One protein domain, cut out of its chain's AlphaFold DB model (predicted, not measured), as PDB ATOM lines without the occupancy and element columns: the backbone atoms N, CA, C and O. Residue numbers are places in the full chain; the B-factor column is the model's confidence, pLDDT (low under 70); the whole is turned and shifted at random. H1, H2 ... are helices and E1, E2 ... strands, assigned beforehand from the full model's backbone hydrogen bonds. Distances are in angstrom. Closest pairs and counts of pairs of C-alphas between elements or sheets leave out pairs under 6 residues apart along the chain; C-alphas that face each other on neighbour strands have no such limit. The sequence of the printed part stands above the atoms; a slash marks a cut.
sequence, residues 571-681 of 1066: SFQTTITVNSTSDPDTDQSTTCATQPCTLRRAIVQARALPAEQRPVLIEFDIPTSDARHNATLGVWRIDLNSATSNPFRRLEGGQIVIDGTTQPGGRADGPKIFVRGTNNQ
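AT A GLANCE: This is residues 571 to 681 of the 1066 residues of an uncharacterized protein of Candidatus Viridilinea mediisalina (UniProt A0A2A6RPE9). With little regular structure, the chain winds in stacked, roughly triangular turns: sheet E1 E2 E4 along one side, pair E3 E5 along another, residues 641 to 655 along the third, and H1 inside. The 111 printed residues, 34 in named elements, run E1 H1 E2 E3 E4 E5, class mixed; both sheets are parallel. It is compact, radius of gyration of the C-alphas 13.8 A, spanning 42 by 34 by 24 A.

IN THESE COORDINATES: E1, residues 574 to 578, 13.2 A, begins at C-alpha (117.902, 229.984, 144.290). H1 is 599 to 607, 12.4 A; E2 616 to 620, 13.2 A; E3 635 to 640, 16.1 A; E4 656 to 659, 9.7 A. E5, 673 to 677, 13.5 A, ends at C-alpha (129.066, 205.385, 149.520).

HOW THE PARTS SIT: N 576 and O 617 pair E1 with E2 at 2.8 A; N 618 and O 657 pair E2 with E4 at 2.8 A. E1, H1, E2 form a strand-helix-strand unit, parallel neighbour strands joined through a helix, its crossover right-handed. H1, every O i to N i+4 pair within hydrogen-bond range, is on this sheet over E2, height 8.8 A; the closest C-alphas of H1 and E2 are those of Ala 606 and Val 616, 6.6 A. N 638 and O 674 pair E3 with E5 at 2.7 A.

THE WHOLE: C-alphas 612 and 632 are farthest apart, 41.9 A. The printed part has no cut; the link H1 to E2 is short, the others long. Residues 679 to 680 have pLDDT under 70.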
ATOM      1  N   SER A 571     117.372 234.346 153.162       92.25
ATOM      2  CA  SER A 571     116.404 234.445 152.071       92.25
ATOM      3  C   SER A 571     117.071 233.903 150.810       92.25
ATOM      4  O   SER A 571     117.894 234.586 150.200       92.25
ATOM      5  N   PHE A 572     116.747 232.668 150.437       96.69
ATOM      6  CA  PHE A 572     117.372 232.003 149.297       96.69
ATOM      7  C   PHE A 572     116.978 232.654 147.972       96.69
ATOM      8  O   PHE A 572     115.796 232.819 147.678       96.69
ATOM      9  N   GLN A 573     117.981 232.996 147.163       97.19
ATOM     10  CA  GLN A 573     117.767 233.497 145.802       97.19
ATOM     11  C   GLN A 573     117.487 232.351 144.831       97.19
ATOM     12  O   GLN A 573     116.734 232.508 143.872       97.19
ATOM     13  N   THR A 574     118.079 231.186 145.102       97.75
ATOM     14  CA  THR A 574     117.902 229.984 144.290       97.75
ATOM     15  C   THR A 574     117.573 228.791 145.173       97.75
ATOM     16  O   THR A 574     118.291 228.519 146.132       97.75
ATOM     17  N   THR A 575     116.549 228.030 144.787       98.19
ATOM     18  CA  THR A 575     116.219 226.729 145.381       98.19
ATOM     19  C   THR A 575     116.353 225.636 144.325       98.19
ATOM     20  O   THR A 575     115.858 225.778 143.206       98.19
ATOM     21  N   ILE A 576     117.048 224.552 144.664       98.44
ATOM     22  CA  ILE A 576     117.253 223.374 143.819       98.44
ATOM     23  C   ILE A 576     116.686 222.159 144.555       98.44
ATOM     24  O   ILE A 576     117.227 221.743 145.576       98.44
ATOM     25  N   THR A 577     115.617 221.576 144.016       98.38
ATOM     26  CA  THR A 577     114.893 220.463 144.647       98.38
ATOM     27  C   THR A 577     115.388 219.109 144.137       98.38
ATOM     28  O   THR A 577     115.198 218.760 142.968       98.38
ATOM     29  N   VAL A 578     115.996 218.315 145.018       98.31
ATOM     30  CA  VAL A 578     116.359 216.913 144.764       98.31
ATOM     31  C   VAL A 578     115.104 216.044 144.858       98.31
ATOM     32  O   VAL A 578     114.452 216.009 145.897       98.31
ATOM     33  N   ASN A 579     114.777 215.316 143.786       97.31
ATOM     34  CA  ASN A 579     113.493 214.609 143.647       97.31
ATOM     35  C   ASN A 579     113.615 213.094 143.405       97.31
ATOM     36  O   ASN A 579     112.622 212.425 143.118       97.31
ATOM     37  N   SER A 580     114.822 212.530 143.500       95.62
ATOM     38  CA  SER A 580     115.039 211.087 143.372       95.62
ATOM     39  C   SER A 580     116.230 210.608 144.192       95.62
ATOM     40  O   SER A 580     117.231 211.314 144.327       95.62
ATOM     41  N   THR A 581     116.151 209.364 144.674       94.88
ATOM     42  CA  THR A 581     117.299 208.671 145.282       94.88
ATOM     43  C   THR A 581     118.253 208.017 144.279       94.88
ATOM     44  O   THR A 581     119.273 207.432 144.670       94.88
ATOM     45  N   SER A 582     117.916 208.059 142.988       90.12
ATOM     46  CA  SER A 582     118.751 207.520 141.918       90.12
ATOM     47  C   SER A 582     120.035 208.342 141.764       90.12
ATOM     48  O   SER A 582     120.012 209.564 141.861       90.12
ATOM     49  N   ASP A 583     121.151 207.674 141.472       87.38
ATOM     50  CA  ASP A 583     122.421 208.289 141.056       87.38
ATOM     51  C   ASP A 583     122.856 207.608 139.744       87.38
ATOM     52  O   ASP A 583     123.691 206.702 139.753       87.38
ATOM     53  N   PRO A 584     122.177 207.919 138.619       81.06
ATOM     54  CA  PRO A 584     122.238 207.115 137.399       81.06
ATOM     55  C   PRO A 584     123.555 207.263 136.630       81.06
ATOM     56  O   PRO A 584     123.836 206.447 135.753       81.06
ATOM     57  N   ASP A 585     124.360 208.280 136.938       77.31
ATOM     58  CA  ASP A 585     125.650 208.533 136.310       77.31
ATOM     59  C   ASP A 585     126.692 209.011 137.335       77.31
ATOM     60  O   ASP A 585     126.373 209.478 138.427       77.31
ATOM     61  N   THR A 586     127.966 208.876 136.969       78.81
ATOM     62  CA  THR A 586     129.112 209.411 137.722       78.81
ATOM     63  C   THR A 586     129.564 210.771 137.204       78.81
ATOM     64  O   THR A 586     130.651 211.229 137.571       78.81
ATOM     65  N   ASP A 587     128.809 211.391 136.295       78.44
ATOM     66  CA  ASP A 587     129.252 212.603 135.631       78.44
ATOM     67  C   ASP A 587     129.253 213.763 136.627       78.44
ATOM     68  O   ASP A 587     128.283 214.065 137.320       78.44
ATOM     69  N   GLN A 588     130.397 214.428 136.708       79.94
ATOM     70  CA  GLN A 588     130.599 215.565 137.586       79.94
ATOM     71  C   GLN A 588     130.340 216.909 136.881       79.94
ATOM     72  O   GLN A 588     130.803 217.947 137.363       79.94
ATOM     73  N   SER A 589     129.684 216.894 135.717       84.00
ATOM     74  CA  SER A 589     129.315 218.081 134.932       84.00
ATOM     75  C   SER A 589     127.810 218.231 134.673       84.00
ATOM     76  O   SER A 589     127.363 219.327 134.340       84.00
ATOM     77  N   THR A 590     127.011 217.183 134.893       90.06
ATOM     78  CA  THR A 590     125.556 217.223 134.685       90.06
ATOM     79  C   THR A 590     124.835 217.975 135.820       90.06
ATOM     80  O   THR A 590     125.145 217.792 136.995       90.06
ATOM     81  N   THR A 591     123.846 218.811 135.472       93.19
ATOM     82  CA  THR A 591     123.036 219.635 136.398       93.19
ATOM     83  C   THR A 591     121.583 219.147 136.489       93.19
ATOM     84  O   THR A 591     121.165 218.263 135.734       93.19
ATOM     85  N   CYS A 592     120.768 219.740 137.374       94.50
ATOM     86  CA  CYS A 592     119.344 219.397 137.509       94.50
ATOM     87  C   CYS A 592     118.448 219.907 136.370       94.50
ATOM     88  O   CYS A 592     117.242 219.654 136.371       94.50
ATOM     89  N   ALA A 593     119.031 220.526 135.338       91.38
ATOM     90  CA  ALA A 593     118.360 220.692 134.050       91.38
ATOM     91  C   ALA A 593     118.006 219.333 133.404       91.38
ATOM     92  O   ALA A 593     117.078 219.255 132.602       91.38
ATOM     93  N   THR A 594     118.718 218.257 133.767       88.81
ATOM     94  CA  THR A 594     118.431 216.886 133.326       88.81
ATOM     95  C   THR A 594     117.747 216.105 134.445       88.81
ATOM     96  O   THR A 594     118.264 216.024 135.559       88.81
ATOM     97  N   GLN A 595     116.595 215.495 134.146       91.69
ATOM     98  CA  GLN A 595     115.810 214.733 135.121       91.69
ATOM     99  C   GLN A 595     116.269 213.262 135.232       91.69
ATOM    100  O   GLN A 595     116.801 212.710 134.263       91.69
ATOM    101  N   PRO A 596     116.069 212.614 136.394       92.75
ATOM    102  CA  PRO A 596     115.664 213.232 137.662       92.75
ATOM    103  C   PRO A 596     116.761 214.154 138.237       92.75
ATOM    104  O   PRO A 596     117.940 213.999 137.903       92.75
ATOM    105  N   CYS A 597     116.384 215.117 139.082       95.81
ATOM    106  CA  CYS A 597     117.344 215.940 139.821       95.81
ATOM    107  C   CYS A 597     117.876 215.141 141.014       95.81
ATOM    108  O   CYS A 597     117.158 214.870 141.977       95.81
ATOM    109  N   THR A 598     119.144 214.744 140.928       95.06
ATOM    110  CA  THR A 598     119.849 213.983 141.968       95.06
ATOM    111  C   THR A 598     120.687 214.919 142.834       95.06
ATOM    112  O   THR A 598     121.050 216.013 142.396       95.06
ATOM    113  N   LEU A 599     121.079 214.481 144.035       95.31
ATOM    114  CA  LEU A 599     121.951 215.274 144.914       95.31
ATOM    115  C   LEU A 599     123.270 215.669 144.225       95.31
ATOM    116  O   LEU A 599     123.710 216.814 144.323       95.31
ATOM    117  N   ARG A 600     123.879 214.746 143.466       92.62
ATOM    118  CA  ARG A 600     125.101 215.012 142.689       92.62
ATOM    119  C   ARG A 600     124.890 216.157 141.699       92.62
ATOM    120  O   ARG A 600     125.694 217.086 141.665       92.62
ATOM    121  N   ARG A 601     123.801 216.108 140.932       94.31
ATOM    122  CA  ARG A 601     123.456 217.127 139.931       94.31
ATOM    123  C   ARG A 601     123.103 218.471 140.573       94.31
ATOM    124  O   ARG A 601     123.487 219.513 140.041       94.31
ATOM    125  N   ALA A 602     122.437 218.455 141.728       96.62
ATOM    126  CA  ALA A 602     122.103 219.660 142.481       96.62
ATOM    127  C   ALA A 602     123.362 220.386 142.975       96.62
ATOM    128  O   ALA A 602     123.488 221.594 142.786       96.62
ATOM    129  N   ILE A 603     124.341 219.643 143.504       95.38
ATOM    130  CA  ILE A 603     125.642 220.188 143.925       95.38
ATOM    131  C   ILE A 603     126.403 220.802 142.740       95.38
ATOM    132  O   ILE A 603     126.952 221.898 142.860       95.38
ATOM    133  N   VAL A 604     126.428 220.121 141.586       94.62
ATOM    134  CA  VAL A 604     127.076 220.636 140.366       94.62
ATOM    135  C   VAL A 604     126.416 221.933 139.892       94.62
ATOM    136  O   VAL A 604     127.122 222.857 139.486       94.62
ATOM    137  N   GLN A 605     125.088 222.024 139.968       95.88
ATOM    138  CA  GLN A 605     124.362 223.240 139.619       95.88
ATOM    139  C   GLN A 605     124.648 224.374 140.609       95.88
ATOM    140  O   GLN A 605     125.057 225.444 140.172       95.88
ATOM    141  N   ALA A 606     124.501 224.138 141.917       96.25
ATOM    142  CA  ALA A 606     124.662 225.158 142.953       96.25
ATOM    143  C   ALA A 606     126.035 225.845 142.903       96.25
ATOM    144  O   ALA A 606     126.119 227.072 142.901       96.25
ATOM    145  N   ARG A 607     127.120 225.066 142.784       93.81
ATOM    146  CA  ARG A 607     128.488 225.618 142.738       93.81
ATOM    147  C   ARG A 607     128.755 226.501 141.515       93.81
ATOM    148  O   ARG A 607     129.655 227.331 141.561       93.81
ATOM    149  N   ALA A 608     128.017 226.298 140.421       92.44
ATOM    150  CA  ALA A 608     128.193 227.034 139.171       92.44
ATOM    151  C   ALA A 608     127.392 228.347 139.124       92.44
ATOM    152  O   ALA A 608     127.558 229.115 138.177       92.44
ATOM    153  N   LEU A 609     126.531 228.609 140.117       93.06
ATOM    154  CA  LEU A 609     125.717 229.823 140.160       93.06
ATOM    155  C   LEU A 609     126.579 231.058 140.490       93.06
ATOM    156  O   LEU A 609     127.466 230.976 141.352       93.06
ATOM    157  N   PRO A 610     126.337 232.202 139.826       90.06
ATOM    158  CA  PRO A 610     127.045 233.450 140.096       90.06
ATOM    159  C   PRO A 610     126.588 234.081 141.425       90.06
ATOM    160  O   PRO A 610     125.603 233.643 142.022       90.06
ATOM    161  N   ALA A 611     127.318 235.087 141.914       86.00
ATOM    162  CA  ALA A 611     127.112 235.661 143.249       86.00
ATOM    163  C   ALA A 611     125.700 236.241 143.453       86.00
ATOM    164  O   ALA A 611     125.122 236.084 144.522       86.00
ATOM    165  N   GLU A 612     125.104 236.838 142.420       88.94
ATOM    166  CA  GLU A 612     123.754 237.412 142.455       88.94
ATOM    167  C   GLU A 612     122.624 236.375 142.589       88.94
ATOM    168  O   GLU A 612     121.480 236.743 142.839       88.94
ATOM    169  N   GLN A 613     122.934 235.085 142.433       94.00
ATOM    170  CA  GLN A 613     121.992 233.969 142.597       94.00
ATOM    171  C   GLN A 613     122.213 233.196 143.908       94.00
ATOM    172  O   GLN A 613     121.627 232.128 144.102       94.00
ATOM    173  N   ARG A 614     123.045 233.729 144.808       92.50
ATOM    174  CA  ARG A 614     123.325 233.183 146.141       92.50
ATOM    175  C   ARG A 614     122.666 234.073 147.208       92.50
ATOM    176  O   ARG A 614     122.511 235.271 146.962       92.50
ATOM    177  N   PRO A 615     122.255 233.537 148.373       96.88
ATOM    178  CA  PRO A 615     122.418 232.159 148.860       96.88
ATOM    179  C   PRO A 615     121.562 231.112 148.131       96.88
ATOM    180  O   PRO A 615     120.486 231.430 147.618       96.88
ATOM    181  N   VAL A 616     122.034 229.861 148.111       98.00
ATOM    182  CA  VAL A 616     121.399 228.728 147.412       98.00
ATOM    183  C   VAL A 616     120.919 227.683 148.413       98.00
ATOM    184  O   VAL A 616     121.701 227.249 149.256       98.00
ATOM    185  N   LEU A 617     119.675 227.225 148.269       98.44
ATOM    186  CA  LEU A 617     119.133 226.075 148.992       98.44
ATOM    187  C   LEU A 617     119.096 224.839 148.092       98.44
ATOM    188  O   LEU A 617     118.472 224.852 147.033       98.44
ATOM    189  N   ILE A 618     119.720 223.752 148.534       98.62
ATOM    190  CA  ILE A 618     119.471 222.400 148.039       98.62
ATOM    191  C   ILE A 618     118.504 221.735 149.020       98.62
ATOM    192  O   ILE A 618     118.895 221.350 150.125       98.62
ATOM    193  N   GLU A 619     117.247 221.621 148.601       98.38
ATOM    194  CA  GLU A 619     116.171 220.973 149.356       98.38
ATOM    195  C   GLU A 619     115.836 219.592 148.775       98.38
ATOM    196  O   GLU A 619     116.256 219.241 147.668       98.38
ATOM    197  N   PHE A 620     115.052 218.810 149.513       98.62
ATOM    198  CA  PHE A 620     114.629 217.470 149.120       98.62
ATOM    199  C   PHE A 620     113.101 217.378 149.054       98.62
ATOM    200  O   PHE A 620     112.407 217.788 149.978       98.62
ATOM    201  N   ASP A 621     112.589 216.793 147.973       98.31
ATOM    202  CA  ASP A 621     111.185 216.396 147.802       98.31
ATOM    203  C   ASP A 621     111.129 215.063 147.045       98.31
ATOM    204  O   ASP A 621     110.763 214.968 145.870       98.31
ATOM    205  N   ILE A 622     111.619 214.013 147.703       98.25
ATOM    206  CA  ILE A 622     111.656 212.667 147.136       98.25
ATOM    207  C   ILE A 622     110.340 211.951 147.473       98.25
ATOM    208  O   ILE A 622     109.978 211.855 148.651       98.25
ATOM    209  N   PRO A 623     109.612 211.401 146.484       97.38
ATOM    210  CA  PRO A 623     108.325 210.771 146.742       97.38
ATOM    211  C   PRO A 623     108.479 209.475 147.548       97.38
ATOM    212  O   PRO A 623     109.470 208.752 147.441       97.38
ATOM    213  N   THR A 624     107.454 209.113 148.321       97.12
ATOM    214  CA  THR A 624     107.409 207.834 149.062       97.12
ATOM    215  C   THR A 624     107.313 206.605 148.151       97.12
ATOM    216  O   THR A 624     107.511 205.483 148.619       97.12
ATOM    217  N   SER A 625     107.010 206.806 146.862       96.19
ATOM    218  CA  SER A 625     107.049 205.783 145.811       96.19
ATOM    219  C   SER A 625     108.448 205.551 145.233       96.19
ATOM    220  O   SER A 625     108.615 204.633 144.428       96.19
ATOM    221  N   ASP A 626     109.447 206.360 145.608       97.25
ATOM    222  CA  ASP A 626     110.831 206.150 145.192       97.25
ATOM    223  C   ASP A 626     111.343 204.791 145.711       97.25
ATOM    224  O   ASP A 626     111.080 204.387 146.846       97.25
ATOM    225  N   ALA A 627     112.076 204.064 144.863       93.81
ATOM    226  CA  ALA A 627     112.470 202.678 145.108       93.81
ATOM    227  C   ALA A 627     113.335 202.477 146.366       93.81
ATOM    228  O   ALA A 627     113.431 201.352 146.859       93.81
ATOM    229  N   ARG A 628     113.982 203.534 146.878       95.44
ATOM    230  CA  ARG A 628     114.830 203.471 148.083       95.44
ATOM    231  C   ARG A 628     114.222 204.187 149.292       95.44
ATOM    232  O   ARG A 628     114.948 204.520 150.231       95.44
ATOM    233  N   HIS A 629     112.908 204.407 149.291       97.38
ATOM    234  CA  HIS A 629     112.171 204.805 150.486       97.38
ATOM    235  C   HIS A 629     111.939 203.594 151.406       97.38
ATOM    236  O   HIS A 629     111.349 202.585 151.015       97.38
ATOM    237  N   ASN A 630     112.389 203.696 152.655       97.12
ATOM    238  CA  ASN A 630     112.127 202.716 153.701       97.12
ATOM    239  C   ASN A 630     110.935 203.182 154.542       97.12
ATOM    240  O   ASN A 630     111.092 203.966 155.474       97.12
ATOM    241  N   ALA A 631     109.746 202.660 154.238       95.38
ATOM    242  CA  ALA A 631     108.508 203.060 154.907       95.38
ATOM    243  C   ALA A 631     108.465 202.730 156.412       95.38
ATOM    244  O   ALA A 631     107.713 203.365 157.143       95.38
ATOM    245  N   THR A 632     109.252 201.753 156.885       96.38
ATOM    246  CA  THR A 632     109.285 201.394 158.317       96.38
ATOM    247  C   THR A 632     110.059 202.429 159.123       96.38
ATOM    248  O   THR A 632     109.632 202.812 160.207       96.38
ATOM    249  N   LEU A 633     111.192 202.884 158.588       96.56
ATOM    250  CA  LEU A 633     112.041 203.880 159.241       96.56
ATOM    251  C   LEU A 633     111.668 205.320 158.861       96.56
ATOM    252  O   LEU A 633     112.100 206.249 159.533       96.56
ATOM    253  N   GLY A 634     110.888 205.514 157.792       97.06
ATOM    254  CA  GLY A 634     110.536 206.831 157.265       97.06
ATOM    255  C   GLY A 634     111.748 207.586 156.715       97.06
ATOM    256  O   GLY A 634     111.910 208.769 157.011       97.06
ATOM    257  N   VAL A 635     112.620 206.897 155.970       98.12
ATOM    258  CA  VAL A 635     113.870 207.464 155.430       98.12
ATOM    259  C   VAL A 635     114.046 207.149 153.947       98.12
ATOM    260  O   VAL A 635     113.532 206.146 153.449       98.12
ATOM    261  N   TRP A 636     114.825 207.974 153.252       98.25
ATOM    262  CA  TRP A 636     115.210 207.786 151.854       98.25
ATOM    263  C   TRP A 636     116.712 207.592 151.753       98.25
ATOM    264  O   TRP A 636     117.482 208.368 152.320       98.25
ATOM    265  N   ARG A 637     117.136 206.575 151.001       96.19
ATOM    266  CA  ARG A 637     118.557 206.283 150.815       96.19
ATOM    267  C   ARG A 637     119.035 206.579 149.401       96.19
ATOM    268  O   ARG A 637     118.581 205.951 148.456       96.19
ATOM    269  N   ILE A 638     120.043 207.431 149.280       94.88
ATOM    270  CA  ILE A 638     120.788 207.737 148.061       94.88
ATOM    271  C   ILE A 638     122.101 206.944 148.075       94.88
ATOM    272  O   ILE A 638     123.061 207.332 148.738       94.88
ATOM    273  N   ASP A 639     122.161 205.830 147.346       89.50
ATOM    274  CA  ASP A 639     123.418 205.106 147.118       89.50
ATOM    275  C   ASP A 639     124.169 205.742 145.937       89.50
ATOM    276  O   ASP A 639     123.640 205.767 144.820       89.50
ATOM    277  N   LEU A 640     125.383 206.237 146.189       87.56
ATOM    278  CA  LEU A 640     126.239 206.897 145.201       87.56
ATOM    279  C   LEU A 640     126.975 205.866 144.354       87.56
ATOM    280  O   LEU A 640     127.796 205.121 144.875       87.56
ATOM    281  N   ASN A 641     126.754 205.865 143.045       76.94
ATOM    282  CA  ASN A 641     127.345 204.878 142.145       76.94
ATOM    283  C   ASN A 641     128.739 205.319 141.668       76.94
ATOM    284  O   ASN A 641     128.919 205.558 140.483       76.94
ATOM    285  N   SER A 642     129.723 205.490 142.561       75.31
ATOM    286  CA  SER A 642     131.076 205.948 142.185       75.31
ATOM    287  C   SER A 642     132.186 205.092 142.787       75.31
ATOM    288  O   SER A 642     132.161 204.776 143.971       75.31
ATOM    289  N   ALA A 643     133.222 204.806 141.992       71.75
ATOM    290  CA  ALA A 643     134.474 204.225 142.481       71.75
ATOM    291  C   ALA A 643     135.455 205.281 143.036       71.75
ATOM    292  O   ALA A 643     136.442 204.923 143.677       71.75
ATOM    293  N   THR A 644     135.217 206.578 142.795       77.19
ATOM    294  CA  THR A 644     136.098 207.664 143.258       77.19
ATOM    295  C   THR A 644     135.868 207.982 144.734       77.19
ATOM    296  O   THR A 644     134.728 208.040 145.186       77.19
ATOM    297  N   SER A 645     136.933 208.289 145.480       77.81
ATOM    298  CA  SER A 645     136.832 208.741 146.879       77.81
ATOM    299  C   SER A 645     136.098 210.082 147.034       77.81
ATOM    300  O   SER A 645     135.516 210.350 148.076       77.81
ATOM    301  N   ASN A 646     136.038 210.899 145.981       81.12
ATOM    302  CA  ASN A 646     135.299 212.165 145.966       81.12
ATOM    303  C   ASN A 646     134.153 212.051 144.955       81.12
ATOM    304  O   ASN A 646     134.331 212.407 143.783       81.12
ATOM    305  N   PRO A 647     132.996 211.489 145.347       85.25
ATOM    306  CA  PRO A 647     131.892 211.310 144.421       85.25
ATOM    307  C   PRO A 647     131.300 212.666 144.036       85.25
ATOM    308  O   PRO A 647     131.022 212.881 142.862       85.25
ATOM    309  N   PHE A 648     131.179 213.607 144.971       89.75
ATOM    310  CA  PHE A 648     130.683 214.949 144.677       89.75
ATOM    311  C   PHE A 648     131.778 215.876 144.145       89.75
ATOM    312  O   PHE A 648     132.963 215.726 144.456       89.75
ATOM    313  N   ARG A 649     131.364 216.883 143.367       90.00
ATOM    314  CA  ARG A 649     132.196 218.071 143.149       90.00
ATOM    315  C   ARG A 649     132.357 218.830 144.464       90.00
ATOM    316  O   ARG A 649     131.502 218.749 145.342       90.00
ATOM    317  N   ARG A 650     133.446 219.589 144.564       90.94
ATOM    318  CA  ARG A 650     133.686 220.497 145.685       90.94
ATOM    319  C   ARG A 650     132.625 221.598 145.718       90.94
ATOM    320  O   ARG A 650     132.254 222.111 144.655       90.94
ATOM    321  N   LEU A 651     132.155 221.945 146.915       91.56
ATOM    322  CA  LEU A 651     131.220 223.050 147.129       91.56
ATOM    323  C   LEU A 651     131.981 224.376 147.068       91.56
ATOM    324  O   LEU A 651     132.636 224.773 148.031       91.56
ATOM    325  N   GLU A 652     131.910 225.034 145.914       88.00
ATOM    326  CA  GLU A 652     132.628 226.274 145.616       88.00
ATOM    327  C   GLU A 652     131.690 227.492 145.544       88.00
ATOM    328  O   GLU A 652     130.506 227.399 145.198       88.00
ATOM    329  N   GLY A 653     132.267 228.658 145.838       82.50
ATOM    330  CA  GLY A 653     131.655 229.985 145.728       82.50
ATOM    331  C   GLY A 653     130.839 230.472 146.939       82.50
ATOM    332  O   GLY A 653     130.386 231.610 146.910       82.50
ATOM    333  N   GLY A 654     130.648 229.642 147.972       89.25
ATOM    334  CA  GLY A 654     130.047 230.006 149.265       89.25
ATOM    335  C   GLY A 654     128.521 230.127 149.297       89.25
ATOM    336  O   GLY A 654     127.868 230.098 148.251       89.25
ATOM    337  N   GLN A 655     127.957 230.265 150.503       93.69
ATOM    338  CA  GLN A 655     126.513 230.452 150.743       93.69
ATOM    339  C   GLN A 655     125.617 229.351 150.143       93.69
ATOM    340  O   GLN A 655     124.538 229.629 149.609       93.69
ATOM    341  N   ILE A 656     126.067 228.094 150.197       97.25
ATOM    342  CA  ILE A 656     125.287 226.927 149.770       97.25
ATOM    343  C   ILE A 656     124.773 226.190 151.008       97.25
ATOM    344  O   ILE A 656     125.552 225.793 151.875       97.25
ATOM    345  N   VAL A 657     123.462 225.968 151.061       98.31
ATOM    346  CA  VAL A 657     122.790 225.197 152.109       98.31
ATOM    347  C   VAL A 657     122.330 223.860 151.545       98.31
ATOM    348  O   VAL A 657     121.565 223.829 150.585       98.31
ATOM    349  N   ILE A 658     122.775 222.755 152.140       98.31
ATOM    350  CA  ILE A 658     122.242 221.411 151.891       98.31
ATOM    351  C   ILE A 658     121.450 220.999 153.122       98.31
ATOM    352  O   ILE A 658     122.032 220.793 154.188       98.31
ATOM    353  N   ASP A 659     120.134 220.872 152.969       98.19
ATOM    354  CA  ASP A 659     119.239 220.712 154.110       98.19
ATOM    355  C   ASP A 659     118.352 219.471 153.991       98.19
ATOM    356  O   ASP A 659     117.278 219.504 153.392       98.19
ATOM    357  N   GLY A 660     118.777 218.375 154.620       97.75
ATOM    358  CA  GLY A 660     118.012 217.128 154.673       97.75
ATOM    359  C   GLY A 660     116.701 217.219 155.460       97.75
ATOM    360  O   GLY A 660     115.839 216.351 155.301       97.75
ATOM    361  N   THR A 661     116.512 218.254 156.287       96.88
ATOM    362  CA  THR A 661     115.289 218.426 157.090       96.88
ATOM    363  C   THR A 661     114.089 218.846 156.237       96.88
ATOM    364  O   THR A 661     112.947 218.529 156.594       96.88
ATOM    365  N   THR A 662     114.361 219.456 155.073       97.75
ATOM    366  CA  THR A 662     113.363 219.911 154.088       97.75
ATOM    367  C   THR A 662     112.527 218.781 153.496       97.75
ATOM    368  O   THR A 662     111.398 219.036 153.088       97.75
ATOM    369  N   GLN A 663     113.025 217.535 153.509       98.25
ATOM    370  CA  GLN A 663     112.295 216.379 152.989       98.25
ATOM    371  C   GLN A 663     110.904 216.270 153.644       98.25
ATOM    372  O   GLN A 663     110.811 216.080 154.868       98.25
ATOM    373  N   PRO A 664     109.808 216.345 152.868       96.75
ATOM    374  CA  PRO A 664     108.469 216.181 153.407       96.75
ATOM    375  C   PRO A 664     108.224 214.737 153.867       96.75
ATOM    376  O   PRO A 664     108.699 213.769 153.267       96.75
ATOM    377  N   GLY A 665     107.441 214.596 154.941       92.88
ATOM    378  CA  GLY A 665     107.165 213.305 155.574       92.88
ATOM    379  C   GLY A 665     108.384 212.705 156.289       92.88
ATOM    380  O   GLY A 665     109.280 213.427 156.723       92.88
ATOM    381  N   GLY A 666     108.398 211.377 156.421       92.81
ATOM    382  CA  GLY A 666     109.476 210.630 157.072       92.81
ATOM    383  C   GLY A 666     109.395 210.599 158.598       92.81
ATOM    384  O   GLY A 666     108.348 210.876 159.188       92.81
ATOM    385  N   ARG A 667     110.505 210.221 159.238       94.25
ATOM    386  CA  ARG A 667     110.628 210.218 160.703       94.25
ATOM    387  C   ARG A 667     110.681 211.629 161.292       94.25
ATOM    388  O   ARG A 667     111.100 212.573 160.624       94.25
ATOM    389  N   ALA A 668     110.248 211.738 162.550       90.94
ATOM    390  CA  ALA A 668     110.248 212.989 163.307       90.94
ATOM    391  C   ALA A 668     111.647 213.360 163.822       90.94
ATOM    392  O   ALA A 668     112.018 214.527 163.764       90.94
ATOM    393  N   ASP A 669     112.418 212.360 164.260       90.38
ATOM    394  CA  ASP A 669     113.732 212.555 164.868       90.38
ATOM    395  C   ASP A 669     114.849 211.987 163.983       90.38
ATOM    396  O   ASP A 669     114.774 210.851 163.501       90.38
ATOM    397  N   GLY A 670     115.911 212.773 163.807       94.31
ATOM    398  CA  GLY A 670     117.093 212.414 163.024       94.31
ATOM    399  C   GLY A 670     116.939 212.577 161.501       94.31
ATOM    400  O   GLY A 670     115.868 212.910 160.995       94.31
ATOM    401  N   PRO A 671     118.008 212.308 160.727       97.81
ATOM    402  CA  PRO A 671     118.031 212.515 159.279       97.81
ATOM    403  C   PRO A 671     116.951 211.758 158.508       97.81
ATOM    404  O   PRO A 671     116.821 210.545 158.664       97.81
ATOM    405  N   LYS A 672     116.227 212.428 157.613       98.25
ATOM    406  CA  LYS A 672     115.295 211.766 156.679       98.25
ATOM    407  C   LYS A 672     116.011 211.233 155.438       98.25
ATOM    408  O   LYS A 672     115.562 210.264 154.830       98.25
ATOM    409  N   ILE A 673     117.133 211.856 155.079       98.38
ATOM    410  CA  ILE A 673     117.931 211.528 153.900       98.38
ATOM    411  C   ILE A 673     119.233 210.863 154.330       98.38
ATOM    412  O   ILE A 673     120.001 211.434 155.102       98.38
ATOM    413  N   PHE A 674     119.503 209.676 153.792       97.25
ATOM    414  CA  PHE A 674     120.770 208.971 153.944       97.25
ATOM    415  C   PHE A 674     121.531 208.946 152.623       97.25
ATOM    416  O   PHE A 674     121.003 208.501 151.610       97.25
ATOM    417  N   VAL A 675     122.790 209.362 152.636       94.81
ATOM    418  CA  VAL A 675     123.726 209.275 151.518       94.81
ATOM    419  C   VAL A 675     124.745 208.185 151.831       94.81
ATOM    420  O   VAL A 675     125.445 208.238 152.845       94.81
ATOM    421  N   ARG A 676     124.826 207.179 150.960       91.06
ATOM    422  CA  ARG A 676     125.683 206.008 151.143       91.06
ATOM    423  C   ARG A 676     126.718 205.906 150.032       91.06
ATOM    424  O   ARG A 676     126.385 205.931 148.850       91.06
ATOM    425  N   GLY A 677     127.974 205.733 150.422       82.94
ATOM    426  CA  GLY A 677     129.066 205.385 149.520       82.94
ATOM    427  C   GLY A 677     129.088 203.900 149.150       82.94
ATOM    428  O   GLY A 677     128.867 203.043 150.010       82.94
ATOM    429  N   THR A 678     129.364 203.570 147.884       70.56
ATOM    430  CA  THR A 678     129.455 202.176 147.419       70.56
ATOM    431  C   THR A 678     130.906 201.688 147.422       70.56
ATOM    432  O   THR A 678     131.702 202.086 146.577       70.56
ATOM    433  N   ASN A 679     131.232 200.767 148.333       62.16
ATOM    434  CA  ASN A 679     132.465 199.959 148.393       62.16
ATOM    435  C   ASN A 679     133.797 200.666 148.712       62.16
ATOM    436  O   ASN A 679     134.729 199.968 149.104       62.16
ATOM    437  N   ASN A 680     133.892 201.994 148.605       64.38
ATOM    438  CA  ASN A 680     135.084 202.770 148.962       64.38
ATOM    439  C   ASN A 680     134.781 203.788 150.069       64.38
ATOM    440  O   ASN A 680     133.631 204.095 150.371       64.38
ATOM    441  N   GLN A 681     135.835 204.305 150.693       75.00
ATOM    442  CA  GLN A 681     135.747 205.429 151.619       75.00
ATOM    443  C   GLN A 681     135.562 206.732 150.831       75.00
ATOM    444  O   GLN A 681     136.385 207.038 149.962       75.00
TER     445      GLN A 681